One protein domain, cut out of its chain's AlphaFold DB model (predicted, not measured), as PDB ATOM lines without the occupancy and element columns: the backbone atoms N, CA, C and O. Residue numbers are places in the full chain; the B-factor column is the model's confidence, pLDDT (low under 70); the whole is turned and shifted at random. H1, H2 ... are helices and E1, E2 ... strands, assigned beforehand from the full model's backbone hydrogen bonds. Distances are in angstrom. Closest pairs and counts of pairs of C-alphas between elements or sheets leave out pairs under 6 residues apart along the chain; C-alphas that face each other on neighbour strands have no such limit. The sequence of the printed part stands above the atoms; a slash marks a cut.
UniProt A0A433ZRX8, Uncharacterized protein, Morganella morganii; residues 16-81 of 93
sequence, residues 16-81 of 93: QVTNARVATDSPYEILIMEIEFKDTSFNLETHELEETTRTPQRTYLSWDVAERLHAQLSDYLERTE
ATOM      1  N   GLN A  16     -10.056   6.746  46.151       85.25
ATOM      2  CA  GLN A  16     -10.672   5.932  45.108       85.25
ATOM      3  C   GLN A  16     -11.341   6.824  44.069       85.25
ATOM      4  O   GLN A  16     -12.067   7.753  44.425       85.25
ATOM      5  N   VAL A  17     -11.115   6.543  42.783       88.94
ATOM      6  CA  VAL A  17     -11.889   7.175  41.708       88.94
ATOM      7  C   VAL A  17     -13.316   6.653  41.794       88.94
ATOM      8  O   VAL A  17     -13.527   5.444  41.758       88.94
ATOM      9  N   THR A  18     -14.285   7.558  41.884       89.94
ATOM     10  CA  THR A  18     -15.711   7.206  41.951       89.94
ATOM     11  C   THR A  18     -16.482   7.621  40.711       89.94
ATOM     12  O   THR A  18     -17.562   7.096  40.457       89.94
ATOM     13  N   ASN A  19     -15.955   8.580  39.951       90.12
ATOM     14  CA  ASN A  19     -16.591   9.083  38.745       90.12
ATOM     15  C   ASN A  19     -15.553   9.751  37.838       90.12
ATOM     16  O   ASN A  19     -14.579  10.338  38.317       90.12
ATOM     17  N   ALA A  20     -15.791   9.703  36.535       91.25
ATOM     18  CA  ALA A  20     -15.019  10.427  35.541       91.25
ATOM     19  C   ALA A  20     -15.959  10.905  34.434       91.25
ATOM     20  O   ALA A  20     -16.730  10.116  33.893       91.25
ATOM     21  N   ARG A  21     -15.896  12.192  34.086       90.56
ATOM     22  CA  ARG A  21     -16.735  12.776  33.032       90.56
ATOM     23  C   ARG A  21     -16.002  13.857  32.252       90.56
ATOM     24  O   ARG A  21     -15.119  14.528  32.781       90.56
ATOM     25  N   VAL A  22     -16.419  14.064  31.009       88.06
ATOM     26  CA  VAL A  22     -16.000  15.225  30.214       88.06
ATOM     27  C   VAL A  22     -16.786  16.452  30.684       88.06
ATOM     28  O   VAL A  22     -18.007  16.387  30.838       88.06
ATOM     29  N   ALA A  23     -16.105  17.572  30.921       86.50
ATOM     30  CA  ALA A  23     -16.747  18.821  31.304       86.50
ATOM     31  C   ALA A  23     -17.484  19.449  30.113       86.50
ATOM     32  O   ALA A  23     -16.998  19.443  28.977       86.50
ATOM     33  N   THR A  24     -18.645  20.039  30.387       84.12
ATOM     34  CA  THR A  24     -19.516  20.648  29.370       84.12
ATOM     35  C   THR A  24     -18.979  21.968  28.811       84.12
ATOM     36  O   THR A  24     -19.433  22.407  27.759       84.12
ATOM     37  N   ASP A  25     -18.014  22.591  29.489       87.62
ATOM     38  CA  ASP A  25     -17.377  23.873  29.160       87.62
ATOM     39  C   ASP A  25     -15.991  23.710  28.503       87.62
ATOM     40  O   ASP A  25     -15.153  24.611  28.566       87.62
ATOM     41  N   SER A  26     -15.735  22.562  27.870       84.31
ATOM     42  CA  SER A  26     -14.461  22.289  27.198       84.31
ATOM     43  C   SER A  26     -14.253  23.192  25.962       84.31
ATOM     44  O   SER A  26     -15.160  23.294  25.130       84.31
ATOM     45  N   PRO A  27     -13.077  23.836  25.800       82.88
ATOM     46  CA  PRO A  27     -12.695  24.511  24.556       82.88
ATOM     47  C   PRO A  27     -12.650  23.546  23.357       82.88
ATOM     48  O   PRO A  27     -12.635  22.333  23.524       82.88
ATOM     49  N   TYR A  28     -12.597  24.059  22.126       76.25
ATOM     50  CA  TYR A  28     -12.629  23.196  20.935       76.25
ATOM     51  C   TYR A  28     -11.358  22.343  20.782       76.25
ATOM     52  O   TYR A  28     -11.398  21.214  20.302       76.25
ATOM     53  N   GLU A  29     -10.220  22.886  21.202       81.06
ATOM     54  CA  GLU A  29      -8.899  22.297  21.007       81.06
ATOM     55  C   GLU A  29      -8.506  21.300  22.108       81.06
ATOM     56  O   GLU A  29      -7.577  20.513  21.916       81.06
ATOM     57  N   ILE A  30      -9.182  21.338  23.262       85.75
ATOM     58  CA  ILE A  30      -8.865  20.525  24.441       85.75
ATOM     59  C   ILE A  30     -10.140  20.071  25.144       85.75
ATOM     60  O   ILE A  30     -11.086  20.837  25.290       85.75
ATOM     61  N   LEU A  31     -10.134  18.849  25.666       91.00
ATOM     62  CA  LEU A  31     -11.196  18.372  26.542       91.00
ATOM     63  C   LEU A  31     -10.771  18.512  28.000       91.00
ATOM     64  O   LEU A  31      -9.647  18.173  28.382       91.00
ATOM     65  N   ILE A  32     -11.693  19.020  28.811       92.38
ATOM     66  CA  ILE A  32     -11.548  19.059  30.261       92.38
ATOM     67  C   ILE A  32     -12.155  17.771  30.804       92.38
ATOM     68  O   ILE A  32     -13.339  17.506  30.614       92.38
ATOM     69  N   MET A  33     -11.348  16.975  31.494       93.69
ATOM     70  CA  MET A  33     -11.805  15.801  32.229       93.69
ATOM     71  C   MET A  33     -11.959  16.157  33.704       93.69
ATOM     72  O   MET A  33     -11.033  16.694  34.313       93.69
ATOM     73  N   GLU A  34     -13.118  15.841  34.273       94.25
ATOM     74  CA  GLU A  34     -13.408  15.960  35.698       94.25
ATOM     75  C   GLU A  34     -13.395  14.568  36.325       94.25
ATOM     76  O   GLU A  34     -14.144  13.687  35.900       94.25
ATOM     77  N   ILE A  35     -12.535  14.371  37.323       93.69
ATOM     78  CA  ILE A  35     -12.367  13.095  38.023       93.69
ATOM     79  C   ILE A  35     -12.716  13.304  39.493       93.69
ATOM     80  O   ILE A  35     -12.112  14.135  40.179       93.69
ATOM     81  N   GLU A  36     -13.706  12.560  39.971       93.50
ATOM     82  CA  GLU A  36     -14.134  12.586  41.366       93.50
ATOM     83  C   GLU A  36     -13.415  11.493  42.141       93.50
ATOM     84  O   GLU A  36     -13.330  10.341  41.704       93.50
ATOM     85  N   PHE A  37     -12.915  11.882  43.307       91.31
ATOM     86  CA  PHE A  37     -12.249  10.988  44.233       91.31
ATOM     87  C   PHE A  37     -12.986  10.973  45.558       91.31
ATOM     88  O   PHE A  37     -13.543  11.987  45.992       91.31
ATOM     89  N   LYS A  38     -12.903   9.836  46.225       90.50
ATOM     90  CA  LYS A  38     -13.408   9.637  47.569       90.50
ATOM     91  C   LYS A  38     -12.268   9.204  48.465       90.50
ATOM     92  O   LYS A  38     -11.536   8.277  48.130       90.50
ATOM     93  N   ASP A  39     -12.124   9.909  49.574       88.56
ATOM     94  CA  ASP A  39     -11.181   9.555  50.621       88.56
ATOM     95  C   ASP A  39     -11.903   8.783  51.705       88.56
ATOM     96  O   ASP A  39     -12.997   9.172  52.119       88.56
ATOM     97  N   THR A  40     -11.248   7.750  52.211       86.62
ATOM     98  CA  THR A  40     -11.656   7.091  53.444       86.62
ATOM     99  C   THR A  40     -10.731   7.545  54.562       86.62
ATOM    100  O   THR A  40      -9.508   7.565  54.405       86.62
ATOM    101  N   SER A  41     -11.295   7.888  55.711       86.50
ATOM    102  CA  SER A  41     -10.556   8.166  56.938       86.50
ATOM    103  C   SER A  41     -11.184   7.412  58.105       86.50
ATOM    104  O   SER A  41     -12.343   7.011  58.062       86.50
ATOM    105  N   PHE A  42     -10.406   7.171  59.158       84.38
ATOM    106  CA  PHE A  42     -10.929   6.581  60.385       84.38
ATOM    107  C   PHE A  42     -11.203   7.689  61.399       84.38
ATOM    108  O   PHE A  42     -10.280   8.404  61.800       84.38
ATOM    109  N   ASN A  43     -12.456   7.827  61.827       83.94
ATOM    110  CA  ASN A  43     -12.825   8.758  62.880       83.94
ATOM    111  C   ASN A  43     -12.503   8.136  64.248       83.94
ATOM    112  O   ASN A  43     -13.095   7.143  64.668       83.94
ATOM    113  N   LEU A  44     -11.543   8.737  64.955       84.69
ATOM    114  CA  LEU A  44     -11.075   8.262  66.260       84.69
ATOM    115  C   LEU A  44     -12.077   8.497  67.400       84.69
ATOM    116  O   LEU A  44     -11.944   7.867  68.442       84.69
ATOM    117  N   GLU A  45     -13.049   9.391  67.235       88.50
ATOM    118  CA  GLU A  45     -14.070   9.667  68.250       88.50
ATOM    119  C   GLU A  45     -15.247   8.693  68.141       88.50
ATOM    120  O   GLU A  45     -15.741   8.203  69.156       88.50
ATOM    121  N   THR A  46     -15.682   8.386  66.916       89.12
ATOM    122  CA  THR A  46     -16.801   7.464  66.656       89.12
ATOM    123  C   THR A  46     -16.351   6.014  66.466       89.12
ATOM    124  O   THR A  46     -17.167   5.106  66.597       89.12
ATOM    125  N   HIS A  47     -15.057   5.786  66.217       82.44
ATOM    126  CA  HIS A  47     -14.475   4.501  65.811       82.44
ATOM    127  C   HIS A  47     -15.073   3.938  64.507       82.44
ATOM    128  O   HIS A  47     -15.132   2.720  64.319       82.44
ATOM    129  N   GLU A  48     -15.507   4.815  63.602       84.69
ATOM    130  CA  GLU A  48     -16.107   4.449  62.318       84.69
ATOM    131  C   GLU A  48     -15.242   4.913  61.138       84.69
ATOM    132  O   GLU A  48     -14.459   5.860  61.245       84.69
ATOM    133  N   LEU A  49     -15.377   4.221  60.002       84.25
ATOM    134  CA  LEU A  49     -14.817   4.690  58.739       84.25
ATOM    135  C   LEU A  49     -15.735   5.763  58.167       84.25
ATOM    136  O   LEU A  49     -16.933   5.541  57.997       84.25
ATOM    137  N   GLU A  50     -15.148   6.903  57.847       88.12
ATOM    138  CA  GLU A  50     -15.817   8.008  57.195       88.12
ATOM    139  C   GLU A  50     -15.312   8.164  55.776       88.12
ATOM    140  O   GLU A  50     -14.157   7.900  55.446       88.12
ATOM    141  N   GLU A  51     -16.217   8.622  54.933       89.56
ATOM    142  CA  GLU A  51     -16.019   8.712  53.508       89.56
ATOM    143  C   GLU A  51     -16.288  10.148  53.068       89.56
ATOM    144  O   GLU A  51     -17.393  10.665  53.230       89.56
ATOM    145  N   THR A  52     -15.277  10.802  52.502       90.44
ATOM    146  CA  THR A  52     -15.360  12.202  52.078       90.44
ATOM    147  C   THR A  52     -15.140  12.317  50.578       90.44
ATOM    148  O   THR A  52     -14.079  11.970  50.060       90.44
ATOM    149  N   THR A  53     -16.131  12.848  49.866       92.81
ATOM    150  CA  THR A  53     -15.996  13.172  48.442       92.81
ATOM    151  C   THR A  53     -15.159  14.439  48.273       92.81
ATOM    152  O   THR A  53     -15.482  15.489  48.834       92.81
ATOM    153  N   ARG A  54     -14.091  14.362  47.476       91.00
ATOM    154  CA  ARG A  54     -13.273  15.524  47.113       91.00
ATOM    155  C   ARG A  54     -13.984  16.399  46.088       91.00
ATOM    156  O   ARG A  54     -14.788  15.926  45.287       91.00
ATOM    157  N   THR A  55     -13.607  17.674  46.042       93.19
ATOM    158  CA  THR A  55     -13.904  18.509  44.873       93.19
ATOM    159  C   THR A  55     -13.347  17.830  43.611       93.19
ATOM    160  O   THR A  55     -12.186  17.405  43.644       93.19
ATOM    161  N   PRO A  56     -14.130  17.725  42.517       92.81
ATOM    162  CA  PRO A  56     -13.669  17.093  41.286       92.81
ATOM    163  C   PRO A  56     -12.362  17.722  40.795       92.81
ATOM    164  O   PRO A  56     -12.249  18.946  40.683       92.81
ATOM    165  N   GLN A  57     -11.368  16.887  40.498       93.50
ATOM    166  CA  GLN A  57     -10.118  17.356  39.914       93.50
ATOM    167  C   GLN A  57     -10.298  17.544  38.413       93.50
ATOM    168  O   GLN A  57     -10.798  16.651  37.731       93.50
ATOM    169  N   ARG A  58      -9.881  18.705  37.900       92.88
ATOM    170  CA  ARG A  58      -9.945  19.030  36.470       92.88
ATOM    171  C   ARG A  58      -8.574  18.835  35.836       92.88
ATOM    172  O   ARG A  58      -7.582  19.351  36.349       92.88
ATOM    173  N   THR A  59      -8.525  18.133  34.712       91.25
ATOM    174  CA  THR A  59      -7.324  18.011  33.877       91.25
ATOM    175  C   THR A  59      -7.644  18.325  32.421       91.25
ATOM    176  O   THR A  59      -8.772  18.127  31.975       91.25
ATOM    177  N   TYR A  60      -6.654  18.832  31.690       91.81
ATOM    178  CA  TYR A  60      -6.786  19.287  30.308       91.81
ATOM    179  C   TYR A  60      -6.007  18.352  29.401       91.81
ATOM    180  O   TYR A  60      -4.809  18.148  29.601       91.81
ATOM    181  N   LEU A  61      -6.680  17.785  28.408       91.81
ATOM    182  CA  LEU A  61      -6.105  16.769  27.538       91.81
ATOM    183  C   LEU A  61      -6.466  17.066  26.082       91.81
ATOM    184  O   LEU A  61      -7.504  17.668  25.796       91.81
ATOM    185  N   SER A  62      -5.617  16.625  25.152       91.19
ATOM    186  CA  SER A  62      -6.031  16.536  23.752       91.19
ATOM    187  C   SER A  62      -7.206  15.568  23.633       91.19
ATOM    188  O   SER A  62      -7.371  14.665  24.459       91.19
ATOM    189  N   TRP A  63      -8.023  15.759  22.602       87.38
ATOM    190  CA  TRP A  63      -9.246  14.986  22.399       87.38
ATOM    191  C   TRP A  63      -9.014  13.470  22.472       87.38
ATOM    192  O   TRP A  63      -9.684  12.763  23.221       87.38
ATOM    193  N   ASP A  64      -8.006  12.979  21.750       89.44
ATOM    194  CA  ASP A  64      -7.668  11.558  21.669       89.44
ATOM    195  C   ASP A  64      -7.213  10.969  23.013       89.44
ATOM    196  O   ASP A  64      -7.494   9.809  23.317       89.44
ATOM    197  N   VAL A  65      -6.530  11.764  23.840       91.25
ATOM    198  CA  VAL A  65      -6.084  11.341  25.172       91.25
ATOM    199  C   VAL A  65      -7.245  11.362  26.163       91.25
ATOM    200  O   VAL A  65      -7.363  10.440  26.969       91.25
ATOM    201  N   ALA A  66      -8.125  12.363  26.086       89.81
ATOM    202  CA  ALA A  66      -9.315  12.448  26.926       89.81
ATOM    203  C   ALA A  66     -10.278  11.281  26.680       89.81
ATOM    204  O   ALA A  66     -10.721  10.655  27.639       89.81
ATOM    205  N   GLU A  67     -10.549  10.937  25.416       86.88
ATOM    206  CA  GLU A  67     -11.398   9.789  25.070       86.88
ATOM    207  C   GLU A  67     -10.817   8.472  25.593       86.88
ATOM    208  O   GLU A  67     -11.536   7.664  26.185       86.88
ATOM    209  N   ARG A  68      -9.504   8.263  25.430       91.38
ATOM    210  CA  ARG A  68      -8.823   7.065  25.948       91.38
ATOM    211  C   ARG A  68      -8.885   6.991  27.467       91.38
ATOM    212  O   ARG A  68      -9.183   5.926  27.999       91.38
ATOM    213  N   LEU A  69      -8.615   8.101  28.153       90.88
ATOM    214  CA  LEU A  69      -8.672   8.152  29.609       90.88
ATOM    215  C   LEU A  69     -10.098   7.907  30.111       90.88
ATOM    216  O   LEU A  69     -10.281   7.132  31.044       90.88
ATOM    217  N   HIS A  70     -11.101   8.525  29.482       88.88
ATOM    218  CA  HIS A  70     -12.505   8.310  29.820       88.88
ATOM    219  C   HIS A  70     -12.878   6.830  29.687       88.88
ATOM    220  O   HIS A  70     -13.376   6.259  30.646       88.88
ATOM    221  N   ALA A  71     -12.552   6.184  28.562       89.81
ATOM    222  CA  ALA A  71     -12.812   4.756  28.373       89.81
ATOM    223  C   ALA A  71     -12.110   3.883  29.429       89.81
ATOM    224  O   ALA A  71     -12.733   3.005  30.014       89.81
ATOM    225  N   GLN A  72     -10.835   4.153  29.732       89.94
ATOM    226  CA  GLN A  72     -10.096   3.413  30.763       89.94
ATOM    227  C   GLN A  72     -10.703   3.571  32.162       89.94
ATOM    228  O   GLN A  72     -10.722   2.610  32.928       89.94
ATOM    229  N   LEU A  73     -11.182   4.771  32.503       88.94
ATOM    230  CA  LEU A  73     -11.816   5.036  33.794       88.94
ATOM    231  C   LEU A  73     -13.234   4.461  33.859       88.94
ATOM    232  O   LEU A  73     -13.597   3.920  34.896       88.94
ATOM    233  N   SER A  74     -14.009   4.509  32.772       86.62
ATOM    234  CA  SER A  74     -15.304   3.824  32.685       86.62
ATOM    235  C   SER A  74     -15.137   2.317  32.878       86.62
ATOM    236  O   SER A  74     -15.772   1.751  33.762       86.62
ATOM    237  N   ASP A  75     -14.199   1.694  32.159       87.75
ATOM    238  CA  ASP A  75     -13.873   0.274  32.328       87.75
ATOM    239  C   ASP A  75     -13.429  -0.040  33.765       87.75
ATOM    240  O   ASP A  75     -13.799  -1.072  34.317       87.75
ATOM    241  N   TYR A  76     -12.610   0.819  34.382       83.88
ATOM    242  CA  TYR A  76     -12.178   0.662  35.777       83.88
ATOM    243  C   TYR A  76     -13.358   0.705  36.757       83.88
ATOM    244  O   TYR A  76     -13.412  -0.113  37.675       83.88
ATOM    245  N   LEU A  77     -14.297   1.634  36.556       84.62
ATOM    246  CA  LEU A  77     -15.466   1.832  37.418       84.62
ATOM    247  C   LEU A  77     -16.531   0.740  37.243       84.62
ATOM    248  O   LEU A  77     -17.272   0.458  38.181       84.62
ATOM    249  N   GLU A  78     -16.611   0.122  36.065       83.62
ATOM    250  CA  GLU A  78     -17.506  -1.012  35.802       83.62
ATOM    251  C   GLU A  78     -16.946  -2.347  36.314       83.62
ATOM    252  O   GLU A  78     -17.709  -3.283  36.572       83.62
ATOM    253  N   ARG A  79     -15.622  -2.450  36.485       77.50
ATOM    254  CA  ARG A  79     -14.970  -3.654  37.012       77.50
ATOM    255  C   ARG A  79     -15.277  -3.847  38.489       77.50
ATOM    256  O   ARG A  79     -15.100  -2.963  39.321       77.50
ATOM    257  N   THR A  80     -15.634  -5.074  38.826       65.25
ATOM    258  CA  THR A  80     -15.729  -5.544  40.203       65.25
ATOM    259  C   THR A  80     -14.373  -6.045  40.696       65.25
ATOM    260  O   THR A  80     -13.468  -6.338  39.917       65.25
ATOM    261  N   GLU A  81     -14.221  -6.214  42.010       61.78
ATOM    262  CA  GLU A  81     -13.007  -6.771  42.632       61.78
ATOM    263  C   GLU A  81     -12.580  -8.130  42.027       61.78
ATOM    264  O   GLU A  81     -11.401  -8.486  42.021       61.78
TER     265      GLU A  81
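What this domain is: This is residues 16 to 81 of the 93 residues of an uncharacterized protein of Morganella morganii (UniProt A0A433ZRX8). A long, strongly twisted ribbon of strands is built along E2, and the helix H1 covers one face of the part made by E1 and E2. E1 lies on one side of E2; E4 and E3 lie on the other, E4 beside its first part and E3 beside its last part, which has no helix over it. The printed part has 66 residues, with four named strands and then one named helix along the chain; the sheet is branched and antiparallel, the class mixed. It is loose, with a radius of gyration of the C-alphas of 15.0 A, and flat, spanning 49 by 26 by 13 A.

Where its parts are: Find C-alpha 31 at (-11.196, 18.372, 26.542); from there E2, residues 31 to 43, runs 37.6 A to C-alpha 43 at (-12.825, 8.758, 62.880). E1 is residues 16 to 22, 18.3 A; E3 is 48 to 53, 16.4 A; E4 is 57 to 61, 13.0 A. H1, residues 63 to 78, runs 22.4 A to C-alpha 78 at (-17.506, -1.012, 35.802).

How they stand to each other: Begin at E2, whose pairing is staggered. E1 and E2 form a hairpin, with N 18 and O 36 at 2.9 A; E2 and E3 form another, with N 41 and O 50 at 2.9 A. E1, E2 and E3 make a meander, each strand the antiparallel neighbour of the one before. Beside residues 31 to 35, look for E4: N 33 and O 59 are 2.9 A apart. E3 and E4 are apart. H1 is on the sheet at a height of 8.7 A, over E1 and E2, and only just along the strands, at 29 degrees to E2 on the local plane. Its closest C-alphas to E1 are Leu 73 and Ala 20, 6.5 A. In H1 every O i to N i+4 pair is within hydrogen-bond range.

The domain as a whole: The two C-alphas farthest apart, Tyr 28 and Glu 45, stand 49.2 A apart. The printed part has no cut and no long link. Look to residues 80 to 81 for pLDDT under 70.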